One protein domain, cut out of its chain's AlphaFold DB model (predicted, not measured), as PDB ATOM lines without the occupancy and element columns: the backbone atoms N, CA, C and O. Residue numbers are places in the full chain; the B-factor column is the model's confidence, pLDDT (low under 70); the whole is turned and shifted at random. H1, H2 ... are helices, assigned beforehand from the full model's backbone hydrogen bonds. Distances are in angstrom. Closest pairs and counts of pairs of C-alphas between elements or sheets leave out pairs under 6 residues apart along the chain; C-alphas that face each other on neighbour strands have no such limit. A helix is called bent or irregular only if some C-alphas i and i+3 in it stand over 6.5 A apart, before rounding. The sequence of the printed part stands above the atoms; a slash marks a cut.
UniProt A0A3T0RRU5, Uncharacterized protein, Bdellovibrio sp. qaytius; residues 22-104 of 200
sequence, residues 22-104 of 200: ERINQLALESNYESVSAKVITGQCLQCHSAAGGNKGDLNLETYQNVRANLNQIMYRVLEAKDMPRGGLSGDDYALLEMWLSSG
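AT A GLANCE: This is residues 22 to 104 of the 200 residues of an uncharacterized protein of Bdellovibrio sp. qaytius (UniProt A0A3T0RRU5). Five short helices make a small elongated body in which H1, H2 and H4 each pack on H5 at steep angles, with H1 at one end of the long axis and the long loop of residues 46 to 63 at the other. H3 touches no helix; it is near H2, and one residue links it to H4. The printed part has 83 residues, with five named helices in the order H1, H2, H3, H4, H5 and no named strand, and its class is all helix. It is compact, with a radius of gyration of the C-alphas of 12.1 A, and its C-alphas span 39 by 23 by 20 A.

IN THESE COORDINATES: Find C-alpha 22 at (-58.693, -19.992, 27.370); from there H1 runs through residues 22 to 29, 11.0 A from first to last C-alpha. H2, residues 33 to 45, is the longest helix by residues and starts at C-alpha 33, at (-45.355, -35.769, 30.698), covering 13.8 A. It is only just irregular, with C-alphas 39 and 42 6.9 A apart. Next come H3, residues 64 to 69, 8.5 A, and H4, residues 71 to 80, 12.7 A. H4 is neither bent nor irregular, but only just: C-alphas 77 and 80 are 6.1 A apart. H5, residues 91 to 102, covers 15.8 A and ends at C-alpha 102, at (-42.462, -26.999, 22.251).

HOW THE PARTS SIT: Begin at the hub, H5, which touches three helices; the helix packing is mostly crossed. H1 touches H5 at a steep tilt of 45 degrees, the same way, where H5 takes part with residues 95 to 100 alone; their closest C-alphas, of Leu 27 and Leu 96, are 5.8 A apart. H2 touches H5 at a steep tilt of 54 degrees, opposite ways, with the closest C-alphas, of Val 40 and Asp 93, 6.0 A apart. H4 and H5 form a helical hairpin: they touch at a steep tilt of 41 degrees, opposite ways, through residues 98 to 101 alone of H5, and their closest C-alphas, of Leu 79 and Glu 98, are 7.1 A apart. H2 and H3 are close but not clearly touching, with the C-alphas of Tyr 33 and Tyr 64 closest at 7.1 A; at 72 degrees they are only just about perpendicular. H3 and H4 meet only through their link, while H2 and H4 are apart. In the backbones of H1, H3, H4 and H5 each O i to N i+4 pair is within hydrogen-bond range; in H2, 7 of 9 are.

THE WHOLE: Look for the two C-alphas farthest apart, those of Glu 22 and Gly 54, at 39.1 A. The printed part has no cut. The link from H2 to H3, 18 residues, is long. The mean pLDDT of the printed part is 87.7, and residues 24 to 25 are under 70.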
ATOM      1  N   GLU A  22     -58.408 -19.185  26.182       70.69
ATOM      2  CA  GLU A  22     -58.693 -19.992  27.370       70.69
ATOM      3  C   GLU A  22     -58.222 -21.444  27.210       70.69
ATOM      4  O   GLU A  22     -57.539 -21.973  28.090       70.69
ATOM      5  N   ARG A  23     -58.505 -22.078  26.062       72.00
ATOM      6  CA  ARG A  23     -58.069 -23.455  25.812       72.00
ATOM      7  C   ARG A  23     -56.549 -23.563  25.682       72.00
ATOM      8  O   ARG A  23     -55.974 -24.531  26.172       72.00
ATOM      9  N   ILE A  24     -55.893 -22.577  25.074       67.12
ATOM     10  CA  ILE A  24     -54.424 -22.511  24.998       67.12
ATOM     11  C   ILE A  24     -53.818 -22.432  26.405       67.12
ATOM     12  O   ILE A  24     -52.885 -23.174  26.710       67.12
ATOM     13  N   ASN A  25     -54.373 -21.589  27.278       67.81
ATOM     14  CA  ASN A  25     -53.906 -21.465  28.660       67.81
ATOM     15  C   ASN A  25     -54.095 -22.768  29.449       67.81
ATOM     16  O   ASN A  25     -53.207 -23.161  30.204       67.81
ATOM     17  N   GLN A  26     -55.212 -23.471  29.243       76.00
ATOM     18  CA  GLN A  26     -55.428 -24.778  29.860       76.00
ATOM     19  C   GLN A  26     -54.408 -25.815  29.372       76.00
ATOM     20  O   GLN A  26     -53.792 -26.498  30.188       76.00
ATOM     21  N   LEU A  27     -54.186 -25.911  28.057       75.94
ATOM     22  CA  LEU A  27     -53.189 -26.823  27.490       75.94
ATOM     23  C   LEU A  27     -51.781 -26.524  28.017       75.94
ATOM     24  O   LEU A  27     -51.011 -27.453  28.250       75.94
ATOM     25  N   ALA A  28     -51.458 -25.253  28.270       70.38
ATOM     26  CA  ALA A  28     -50.176 -24.871  28.850       70.38
ATOM     27  C   ALA A  28     -50.017 -25.458  30.258       70.38
ATOM     28  O   ALA A  28     -49.005 -26.100  30.542       70.38
ATOM     29  N   LEU A  29     -51.034 -25.340  31.116       71.88
ATOM     30  CA  LEU A  29     -51.027 -25.940  32.458       71.88
ATOM     31  C   LEU A  29     -50.942 -27.477  32.430       71.88
ATOM     32  O   LEU A  29     -50.406 -28.092  33.350       71.88
ATOM     33  N   GLU A  30     -51.437 -28.097  31.364       80.88
ATOM     34  CA  GLU A  30     -51.377 -29.542  31.139       80.88
ATOM     35  C   GLU A  30     -50.107 -29.981  30.384       80.88
ATOM     36  O   GLU A  30     -49.914 -31.170  30.165       80.88
ATOM     37  N   SER A  31     -49.211 -29.067  29.991       80.31
ATOM     38  CA  SER A  31     -48.031 -29.378  29.163       80.31
ATOM     39  C   SER A  31     -46.894 -30.048  29.957       80.31
ATOM     40  O   SER A  31     -45.779 -29.544  30.080       80.31
ATOM     41  N   ASN A  32     -47.174 -31.231  30.500       86.88
ATOM     42  CA  ASN A  32     -46.255 -32.092  31.241       86.88
ATOM     43  C   ASN A  32     -46.376 -33.553  30.780       86.88
ATOM     44  O   ASN A  32     -47.346 -33.934  30.117       86.88
ATOM     45  N   TYR A  33     -45.388 -34.377  31.143       92.31
ATOM     46  CA  TYR A  33     -45.355 -35.769  30.698       92.31
ATOM     47  C   TYR A  33     -46.554 -36.580  31.189       92.31
ATOM     48  O   TYR A  33     -47.068 -37.386  30.427       92.31
ATOM     49  N   GLU A  34     -47.033 -36.367  32.417       93.19
ATOM     50  CA  GLU A  34     -48.185 -37.104  32.955       93.19
ATOM     51  C   GLU A  34     -49.428 -36.929  32.070       93.19
ATOM     52  O   GLU A  34     -50.033 -37.907  31.628       93.19
ATOM     53  N   SER A  35     -49.759 -35.683  31.736       92.00
ATOM     54  CA  SER A  35     -50.933 -35.354  30.924       92.00
ATOM     55  C   SER A  35     -50.788 -35.841  29.482       92.00
ATOM     56  O   SER A  35     -51.722 -36.416  28.924       92.00
ATOM     57  N   VAL A  36     -49.608 -35.657  28.881       94.75
ATOM     58  CA  VAL A  36     -49.322 -36.120  27.512       94.75
ATOM     59  C   VAL A  36     -49.298 -37.639  27.435       94.75
ATOM     60  O   VAL A  36     -49.801 -38.217  26.472       94.75
ATOM     61  N   SER A  37     -48.749 -38.298  28.451       95.69
ATOM     62  CA  SER A  37     -48.713 -39.751  28.520       95.69
ATOM     63  C   SER A  37     -50.130 -40.313  28.544       95.69
ATOM     64  O   SER A  37     -50.492 -41.102  27.670       95.69
ATOM     65  N   ALA A  38     -50.963 -39.806  29.455       94.06
ATOM     66  CA  ALA A  38     -52.339 -40.251  29.618       94.06
ATOM     67  C   ALA A  38     -53.215 -39.982  28.383       94.06
ATOM     68  O   ALA A  38     -53.972 -40.859  27.966       94.06
ATOM     69  N   LYS A  39     -53.130 -38.780  27.798       92.19
ATOM     70  CA  LYS A  39     -54.021 -38.357  26.704       92.19
ATOM     71  C   LYS A  39     -53.544 -38.813  25.325       92.19
ATOM     72  O   LYS A  39     -54.363 -39.150  24.479       92.19
ATOM     73  N   VAL A  40     -52.228 -38.871  25.108       94.88
ATOM     74  CA  VAL A  40     -51.642 -39.109  23.781       94.88
ATOM     75  C   VAL A  40     -50.874 -40.427  23.736       94.88
ATOM     76  O   VAL A  40     -51.223 -41.315  22.961       94.88
ATOM     77  N   ILE A  41     -49.839 -40.594  24.564       95.56
ATOM     78  CA  ILE A  41     -48.881 -41.702  24.401       95.56
ATOM     79  C   ILE A  41     -49.560 -43.054  24.634       95.56
ATOM     80  O   ILE A  41     -49.462 -43.937  23.778       95.56
ATOM     81  N   THR A  42     -50.282 -43.220  25.745       94.31
ATOM     82  CA  THR A  42     -50.908 -44.497  26.111       94.31
ATOM     83  C   THR A  42     -51.921 -44.960  25.068       94.31
ATOM     84  O   THR A  42     -51.865 -46.107  24.627       94.31
ATOM     85  N   GLY A  43     -52.827 -44.075  24.647       90.00
ATOM     86  CA  GLY A  43     -53.903 -44.430  23.721       90.00
ATOM     87  C   GLY A  43     -53.445 -44.575  22.271       90.00
ATOM     88  O   GLY A  43     -53.907 -45.479  21.575       90.00
ATOM     89  N   GLN A  44     -52.531 -43.708  21.826       93.44
ATOM     90  CA  GLN A  44     -52.230 -43.531  20.402       93.44
ATOM     91  C   GLN A  44     -50.881 -44.126  19.981       93.44
ATOM     92  O   GLN A  44     -50.728 -44.568  18.842       93.44
ATOM     93  N   CYS A  45     -49.897 -44.174  20.884       95.38
ATOM     94  CA  CYS A  45     -48.530 -44.589  20.556       95.38
ATOM     95  C   CYS A  45     -48.223 -46.016  21.035       95.38
ATOM     96  O   CYS A  45     -47.634 -46.812  20.293       95.38
ATOM     97  N   LEU A  46     -48.640 -46.375  22.255       96.44
ATOM     98  CA  LEU A  46     -48.251 -47.644  22.890       96.44
ATOM     99  C   LEU A  46     -48.899 -48.885  22.274       96.44
ATOM    100  O   LEU A  46     -48.424 -49.989  22.514       96.44
ATOM    101  N   GLN A  47     -49.902 -48.746  21.409       94.56
ATOM    102  CA  GLN A  47     -50.434 -49.892  20.660       94.56
ATOM    103  C   GLN A  47     -49.385 -50.541  19.739       94.56
ATOM    104  O   GLN A  47     -49.516 -51.702  19.364       94.56
ATOM    105  N   CYS A  48     -48.353 -49.788  19.345       96.62
ATOM    106  CA  CYS A  48     -47.263 -50.263  18.491       96.62
ATOM    107  C   CYS A  48     -45.879 -50.054  19.120       96.62
ATOM    108  O   CYS A  48     -44.993 -50.879  18.918       96.62
ATOM    109  N   HIS A  49     -45.680 -48.972  19.874       96.81
ATOM    110  CA  HIS A  49     -44.382 -48.588  20.439       96.81
ATOM    111  C   HIS A  49     -44.261 -48.955  21.924       96.81
ATOM    112  O   HIS A  49     -43.866 -48.140  22.753       96.81
ATOM    113  N   SER A  50     -44.650 -50.178  22.270       97.44
ATOM    114  CA  SER A  50     -44.524 -50.751  23.614       97.44
ATOM    115  C   SER A  50     -44.043 -52.193  23.525       97.44
ATOM    116  O   SER A  50     -44.118 -52.798  22.447       97.44
ATOM    117  N   ALA A  51     -43.609 -52.773  24.648       96.81
ATOM    118  CA  ALA A  51     -43.242 -54.184  24.688       96.81
ATOM    119  C   ALA A  51     -44.400 -55.080  24.209       96.81
ATOM    120  O   ALA A  51     -44.196 -55.969  23.383       96.81
ATOM    121  N   ALA A  52     -45.629 -54.791  24.648       95.75
ATOM    122  CA  ALA A  52     -46.829 -55.509  24.216       95.75
ATOM    123  C   ALA A  52     -47.204 -55.240  22.744       95.75
ATOM    124  O   ALA A  52     -47.712 -56.124  22.060       95.75
ATOM    125  N   GLY A  53     -46.928 -54.034  22.240       93.81
ATOM    126  CA  GLY A  53     -47.141 -53.629  20.845       93.81
ATOM    127  C   GLY A  53     -46.058 -54.109  19.871       93.81
ATOM    128  O   GLY A  53     -46.148 -53.834  18.670       93.81
ATOM    129  N   GLY A  54     -45.041 -54.819  20.372       95.56
ATOM    130  CA  GLY A  54     -43.939 -55.378  19.590       95.56
ATOM    131  C   GLY A  54     -42.823 -54.387  19.255       95.56
ATOM    132  O   GLY A  54     -42.062 -54.658  18.332       95.56
ATOM    133  N   ASN A  55     -42.737 -53.252  19.963       96.12
ATOM    134  CA  ASN A  55     -41.723 -52.205  19.775       96.12
ATOM    135  C   ASN A  55     -41.496 -51.847  18.294       96.12
ATOM    136  O   ASN A  55     -40.366 -51.871  17.805       96.12
ATOM    137  N   LYS A  56     -42.565 -51.572  17.534       94.38
ATOM    138  CA  LYS A  56     -42.455 -51.371  16.081       94.38
ATOM    139  C   LYS A  56     -41.442 -50.282  15.735       94.38
ATOM    140  O   LYS A  56     -41.515 -49.173  16.262       94.38
ATOM    141  N   GLY A  57     -40.560 -50.591  14.784       89.56
ATOM    142  CA  GLY A  57     -39.459 -49.703  14.406       89.56
ATOM    143  C   GLY A  57     -38.380 -49.604  15.485       89.56
ATOM    144  O   GLY A  57     -37.794 -48.538  15.627       89.56
ATOM    145  N   ASP A  58     -38.195 -50.677  16.260       92.19
ATOM    146  CA  ASP A  58     -37.249 -50.791  17.376       92.19
ATOM    147  C   ASP A  58     -37.403 -49.677  18.425       92.19
ATOM    148  O   ASP A  58     -36.449 -49.266  19.084       92.19
ATOM    149  N   LEU A  59     -38.637 -49.186  18.582       93.81
ATOM    150  CA  LEU A  59     -38.972 -48.050  19.430       93.81
ATOM    151  C   LEU A  59     -39.934 -48.471  20.542       93.81
ATOM    152  O   LEU A  59     -41.029 -48.973  20.280       93.81
ATOM    153  N   ASN A  60     -39.532 -48.189  21.779       96.81
ATOM    154  CA  ASN A  60     -40.344 -48.329  22.980       96.81
ATOM    155  C   ASN A  60     -40.595 -46.938  23.579       96.81
ATOM    156  O   ASN A  60     -39.660 -46.153  23.682       96.81
ATOM    157  N   LEU A  61     -41.830 -46.628  23.970       96.62
ATOM    158  CA  LEU A  61     -42.243 -45.331  24.519       96.62
ATOM    159  C   LEU A  61     -42.928 -45.463  25.892       96.62
ATOM    160  O   LEU A  61     -43.650 -44.563  26.309       96.62
ATOM    161  N   GLU A  62     -42.734 -46.581  26.597       95.69
ATOM    162  CA  GLU A  62     -43.446 -46.880  27.852       95.69
ATOM    163  C   GLU A  62     -42.973 -46.032  29.041       95.69
ATOM    164  O   GLU A  62     -43.686 -45.897  30.034       95.69
ATOM    165  N   THR A  63     -41.777 -45.448  28.951       95.69
ATOM    166  CA  THR A  63     -41.186 -44.628  30.012       95.69
ATOM    167  C   THR A  63     -40.872 -43.229  29.510       95.69
ATOM    168  O   THR A  63     -40.568 -43.026  28.331       95.69
ATOM    169  N   TYR A  64     -40.867 -42.263  30.431       94.31
ATOM    170  CA  TYR A  64     -40.465 -40.897  30.113       94.31
ATOM    171  C   TYR A  64     -39.060 -40.862  29.512       94.31
ATOM    172  O   TYR A  64     -38.843 -40.198  28.508       94.31
ATOM    173  N   GLN A  65     -38.118 -41.623  30.073       93.19
ATOM    174  CA  GLN A  65     -36.735 -41.685  29.604       93.19
ATOM    175  C   GLN A  65     -36.654 -42.185  28.156       93.19
ATOM    176  O   GLN A  65     -35.906 -41.623  27.354       93.19
ATOM    177  N   ASN A  66     -37.454 -43.189  27.792       94.62
ATOM    178  CA  ASN A  66     -37.486 -43.698  26.424       94.62
ATOM    179  C   ASN A  66     -38.118 -42.685  25.459       94.62
ATOM    180  O   ASN A  66     -37.586 -42.452  24.374       94.62
ATOM    181  N   VAL A  67     -39.213 -42.033  25.858       94.75
ATOM    182  CA  VAL A  67     -39.836 -40.950  25.077       94.75
ATOM    183  C   VAL A  67     -38.847 -39.800  24.881       94.75
ATOM    184  O   VAL A  67     -38.658 -39.313  23.767       94.75
ATOM    185  N   ARG A  68     -38.150 -39.422  25.955       87.75
ATOM    186  CA  ARG A  68     -37.146 -38.360  25.998       87.75
ATOM    187  C   ARG A  68     -35.989 -38.616  25.040       87.75
ATOM    188  O   ARG A  68     -35.593 -37.718  24.301       87.75
ATOM    189  N   ALA A  69     -35.474 -39.841  25.022       88.06
ATOM    190  CA  ALA A  69     -34.394 -40.245  24.128       88.06
ATOM    191  C   ALA A  69     -34.790 -40.181  22.639       88.06
ATOM    192  O   ALA A  69     -33.918 -40.106  21.778       88.06
ATOM    193  N   ASN A  70     -36.092 -40.176  22.333       90.81
ATOM    194  CA  ASN A  70     -36.627 -40.253  20.974       90.81
ATOM    195  C   ASN A  70     -37.400 -38.995  20.536       90.81
ATOM    196  O   ASN A  70     -38.094 -39.026  19.517       90.81
ATOM    197  N   LEU A  71     -37.268 -37.870  21.250       85.94
ATOM    198  CA  LEU A  71     -38.040 -36.649  20.972       85.94
ATOM    199  C   LEU A  71     -37.901 -36.136  19.541       85.94
ATOM    200  O   LEU A  71     -38.908 -35.795  18.933       85.94
ATOM    201  N   ASN A  72     -36.691 -36.137  18.973       79.69
ATOM    202  CA  ASN A  72     -36.472 -35.695  17.591       79.69
ATOM    203  C   ASN A  72     -37.294 -36.513  16.593       79.69
ATOM    204  O   ASN A  72     -37.894 -35.966  15.668       79.69
ATOM    205  N   GLN A  73     -37.343 -37.829  16.797       84.94
ATOM    206  CA  GLN A  73     -38.118 -38.718  15.950       84.94
ATOM    207  C   GLN A  73     -39.617 -38.498  16.160       84.94
ATOM    208  O   GLN A  73     -40.354 -38.443  15.182       84.94
ATOM    209  N   ILE A  74     -40.074 -38.315  17.401       90.31
ATOM    210  CA  ILE A  74     -41.484 -38.025  17.702       90.31
ATOM    211  C   ILE A  74     -41.911 -36.701  17.059       90.31
ATOM    212  O   ILE A  74     -42.901 -36.671  16.333       90.31
ATOM    213  N   MET A  75     -41.142 -35.628  17.258       84.06
ATOM    214  CA  MET A  75     -41.395 -34.316  16.662       84.06
ATOM    215  C   MET A  75     -41.487 -34.410  15.141       84.06
ATOM    216  O   MET A  75     -42.481 -33.986  14.557       84.06
ATOM    217  N   TYR A  76     -40.494 -35.028  14.500       81.25
ATOM    218  CA  TYR A  76     -40.487 -35.156  13.049       81.25
ATOM    219  C   TYR A  76     -41.670 -35.985  12.537       81.25
ATOM    220  O   TYR A  76     -42.374 -35.556  11.629       81.25
ATOM    221  N   ARG A  77     -41.925 -37.169  13.105       89.75
ATOM    222  CA  ARG A  77     -42.961 -38.078  12.585       89.75
ATOM    223  C   ARG A  77     -44.379 -37.572  12.844       89.75
ATOM    224  O   ARG A  77     -45.252 -37.759  12.000       89.75
ATOM    225  N   VAL A  78     -44.608 -36.914  13.982       90.56
ATOM    226  CA  VAL A  78     -45.950 -36.474  14.380       90.56
ATOM    227  C   VAL A  78     -46.264 -35.058  13.905       90.56
ATOM    228  O   VAL A  78     -47.355 -34.836  13.391       90.56
ATOM    229  N   LEU A  79     -45.331 -34.106  14.038       81.25
ATOM    230  CA  LEU A  79     -45.605 -32.693  13.746       81.25
ATOM    231  C   LEU A  79     -45.272 -32.303  12.301       81.25
ATOM    232  O   LEU A  79     -46.032 -31.569  11.671       81.25
ATOM    233  N   GLU A  80     -44.165 -32.820  11.763       76.81
ATOM    234  CA  GLU A  80     -43.674 -32.435  10.431       76.81
ATOM    235  C   GLU A  80     -44.198 -33.372   9.338       76.81
ATOM    236  O   GLU A  80     -44.950 -32.966   8.452       76.81
ATOM    237  N   ALA A  81     -43.835 -34.656   9.413       81.19
ATOM    238  CA  ALA A  81     -44.229 -35.666   8.435       81.19
ATOM    239  C   ALA A  81     -45.708 -36.058   8.561       81.19
ATOM    240  O   ALA A  81     -46.309 -36.486   7.575       81.19
ATOM    241  N   LYS A  82     -46.283 -35.909   9.764       86.56
ATOM    242  CA  LYS A  82     -47.683 -36.226  10.098       86.56
ATOM    243  C   LYS A  82     -48.102 -37.633   9.665       86.56
ATOM    244  O   LYS A  82     -49.244 -37.868   9.272       86.56
ATOM    245  N   ASP A  83     -47.167 -38.576   9.724       90.75
ATOM    246  CA  ASP A  83     -47.369 -39.968   9.320       90.75
ATOM    247  C   ASP A  83     -47.525 -40.917  10.521       90.75
ATOM    248  O   ASP A  83     -47.735 -42.121  10.344       90.75
ATOM    249  N   MET A  84     -47.458 -40.365  11.737       92.88
ATOM    250  CA  MET A  84     -47.718 -41.047  12.998       92.88
ATOM    251  C   MET A  84     -48.611 -40.201  13.922       92.88
ATOM    252  O   MET A  84     -48.467 -38.980  13.953       92.88
ATOM    253  N   PRO A  85     -49.490 -40.840  14.714       93.56
ATOM    254  CA  PRO A  85     -49.830 -42.264  14.683       93.56
ATOM    255  C   PRO A  85     -50.659 -42.618  13.436       93.56
ATOM    256  O   PRO A  85     -51.188 -41.749  12.741       93.56
ATOM    257  N   ARG A  86     -50.799 -43.916  13.137       87.00
ATOM    258  CA  ARG A  86     -51.683 -44.372  12.050       87.00
ATOM    259  C   ARG A  86     -53.127 -43.986  12.386       87.00
ATOM    260  O   ARG A  86     -53.673 -44.497  13.353       87.00
ATOM    261  N   GLY A  87     -53.733 -43.123  11.575       84.56
ATOM    262  CA  GLY A  87     -55.063 -42.556  11.843       84.56
ATOM    263  C   GLY A  87     -55.035 -41.109  12.347       84.56
ATOM    264  O   GLY A  87     -56.085 -40.477  12.379       84.56
ATOM    265  N   GLY A  88     -53.847 -40.569  12.638       87.88
ATOM    266  CA  GLY A  88     -53.655 -39.192  13.085       87.88
ATOM    267  C   GLY A  88     -54.017 -38.970  14.553       87.88
ATOM    268  O   GLY A  88     -54.545 -39.849  15.230       87.88
ATOM    269  N   LEU A  89     -53.699 -37.775  15.048       89.38
ATOM    270  CA  LEU A  89     -54.147 -37.293  16.354       89.38
ATOM    271  C   LEU A  89     -55.401 -36.436  16.199       89.38
ATOM    272  O   LEU A  89     -55.599 -35.788  15.167       89.38
ATOM    273  N   SER A  90     -56.223 -36.393  17.249       89.31
ATOM    274  CA  SER A  90     -57.236 -35.345  17.365       89.31
ATOM    275  C   SER A  90     -56.554 -33.973  17.443       89.31
ATOM    276  O   SER A  90     -55.388 -33.876  17.830       89.31
ATOM    277  N   GLY A  91     -57.257 -32.896  17.086       83.69
ATOM    278  CA  GLY A  91     -56.659 -31.558  17.130       83.69
ATOM    279  C   GLY A  91     -56.226 -31.126  18.536       83.69
ATOM    280  O   GLY A  91     -55.196 -30.475  18.676       83.69
ATOM    281  N   ASP A  92     -56.955 -31.548  19.572       83.31
ATOM    282  CA  ASP A  92     -56.604 -31.277  20.969       83.31
ATOM    283  C   ASP A  92     -55.374 -32.078  21.422       83.31
ATOM    284  O   ASP A  92     -54.487 -31.517  22.065       83.31
ATOM    285  N   ASP A  93     -55.289 -33.362  21.060       89.88
ATOM    286  CA  ASP A  93     -54.125 -34.205  21.375       89.88
ATOM    287  C   ASP A  93     -52.880 -33.723  20.632       89.88
ATOM    288  O   ASP A  93     -51.785 -33.693  21.195       89.88
ATOM    289  N   TYR A  94     -53.055 -33.308  19.376       87.38
ATOM    290  CA  TYR A  94     -51.997 -32.699  18.583       87.38
ATOM    291  C   TYR A  94     -51.512 -31.405  19.236       87.38
ATOM    292  O   TYR A  94     -50.314 -31.244  19.428       87.38
ATOM    293  N   ALA A  95     -52.423 -30.510  19.630       83.12
ATOM    294  CA  ALA A  95     -52.066 -29.245  20.264       83.12
ATOM    295  C   ALA A  95     -51.393 -29.445  21.628       83.12
ATOM    296  O   ALA A  95     -50.425 -28.752  21.936       83.12
ATOM    297  N   LEU A  96     -51.857 -30.404  22.436       86.62
ATOM    298  CA  LEU A  96     -51.216 -30.753  23.703       86.62
ATOM    299  C   LEU A  96     -49.799 -31.297  23.480       86.62
ATOM    300  O   LEU A  96     -48.861 -30.866  24.152       86.62
ATOM    301  N   LEU A  97     -49.637 -32.226  22.532       90.06
ATOM    302  CA  LEU A  97     -48.343 -32.818  22.211       90.06
ATOM    303  C   LEU A  97     -47.384 -31.776  21.626       90.06
ATOM    304  O   LEU A  97     -46.244 -31.696  22.067       90.06
ATOM    305  N   GLU A  98     -47.837 -30.962  20.673       82.88
ATOM    306  CA  GLU A  98     -47.061 -29.861  20.098       82.88
ATOM    307  C   GLU A  98     -46.641 -28.875  21.186       82.88
ATOM    308  O   GLU A  98     -45.472 -28.503  21.255       82.88
ATOM    309  N   MET A  99     -47.555 -28.506  22.085       78.81
ATOM    310  CA  MET A  99     -47.251 -27.589  23.176       78.81
ATOM    311  C   MET A  99     -46.213 -28.170  24.133       78.81
ATOM    312  O   MET A  99     -45.229 -27.495  24.424       78.81
ATOM    313  N   TRP A 100     -46.378 -29.421  24.561       86.50
ATOM    314  CA  TRP A 100     -45.415 -30.099  25.425       86.50
ATOM    315  C   TRP A 100     -44.054 -30.298  24.757       86.50
ATOM    316  O   TRP A 100     -43.025 -30.018  25.363       86.50
ATOM    317  N   LEU A 101     -44.009 -30.720  23.492       83.50
ATOM    318  CA  LEU A 101     -42.756 -30.811  22.736       83.50
ATOM    319  C   LEU A 101     -42.111 -29.424  22.596       83.50
ATOM    320  O   LEU A 101     -40.902 -29.285  22.786       83.50
ATOM    321  N   SER A 102     -42.921 -28.385  22.361       73.81
ATOM    322  CA  SER A 102     -42.462 -26.999  22.251       73.81
ATOM    323  C   SER A 102     -41.956 -26.408  23.570       73.81
ATOM    324  O   SER A 102     -41.035 -25.599  23.560       73.81
ATOM    325  N   SER A 103     -42.463 -26.870  24.717       71.56
ATOM    326  CA  SER A 103     -41.921 -26.534  26.042       71.56
ATOM    327  C   SER A 103     -40.668 -27.347  26.396       71.56
ATOM    328  O   SER A 103     -40.140 -27.256  27.507       71.56
ATOM    329  N   GLY A 104     -40.152 -28.122  25.437       73.31
ATOM    330  CA  GLY A 104     -39.003 -29.003  25.583       73.31
ATOM    331  C   GLY A 104     -39.315 -30.229  26.418       73.31
ATOM    332  O   GLY A 104     -38.446 -30.663  27.171       73.31
TER     333      GLY A 104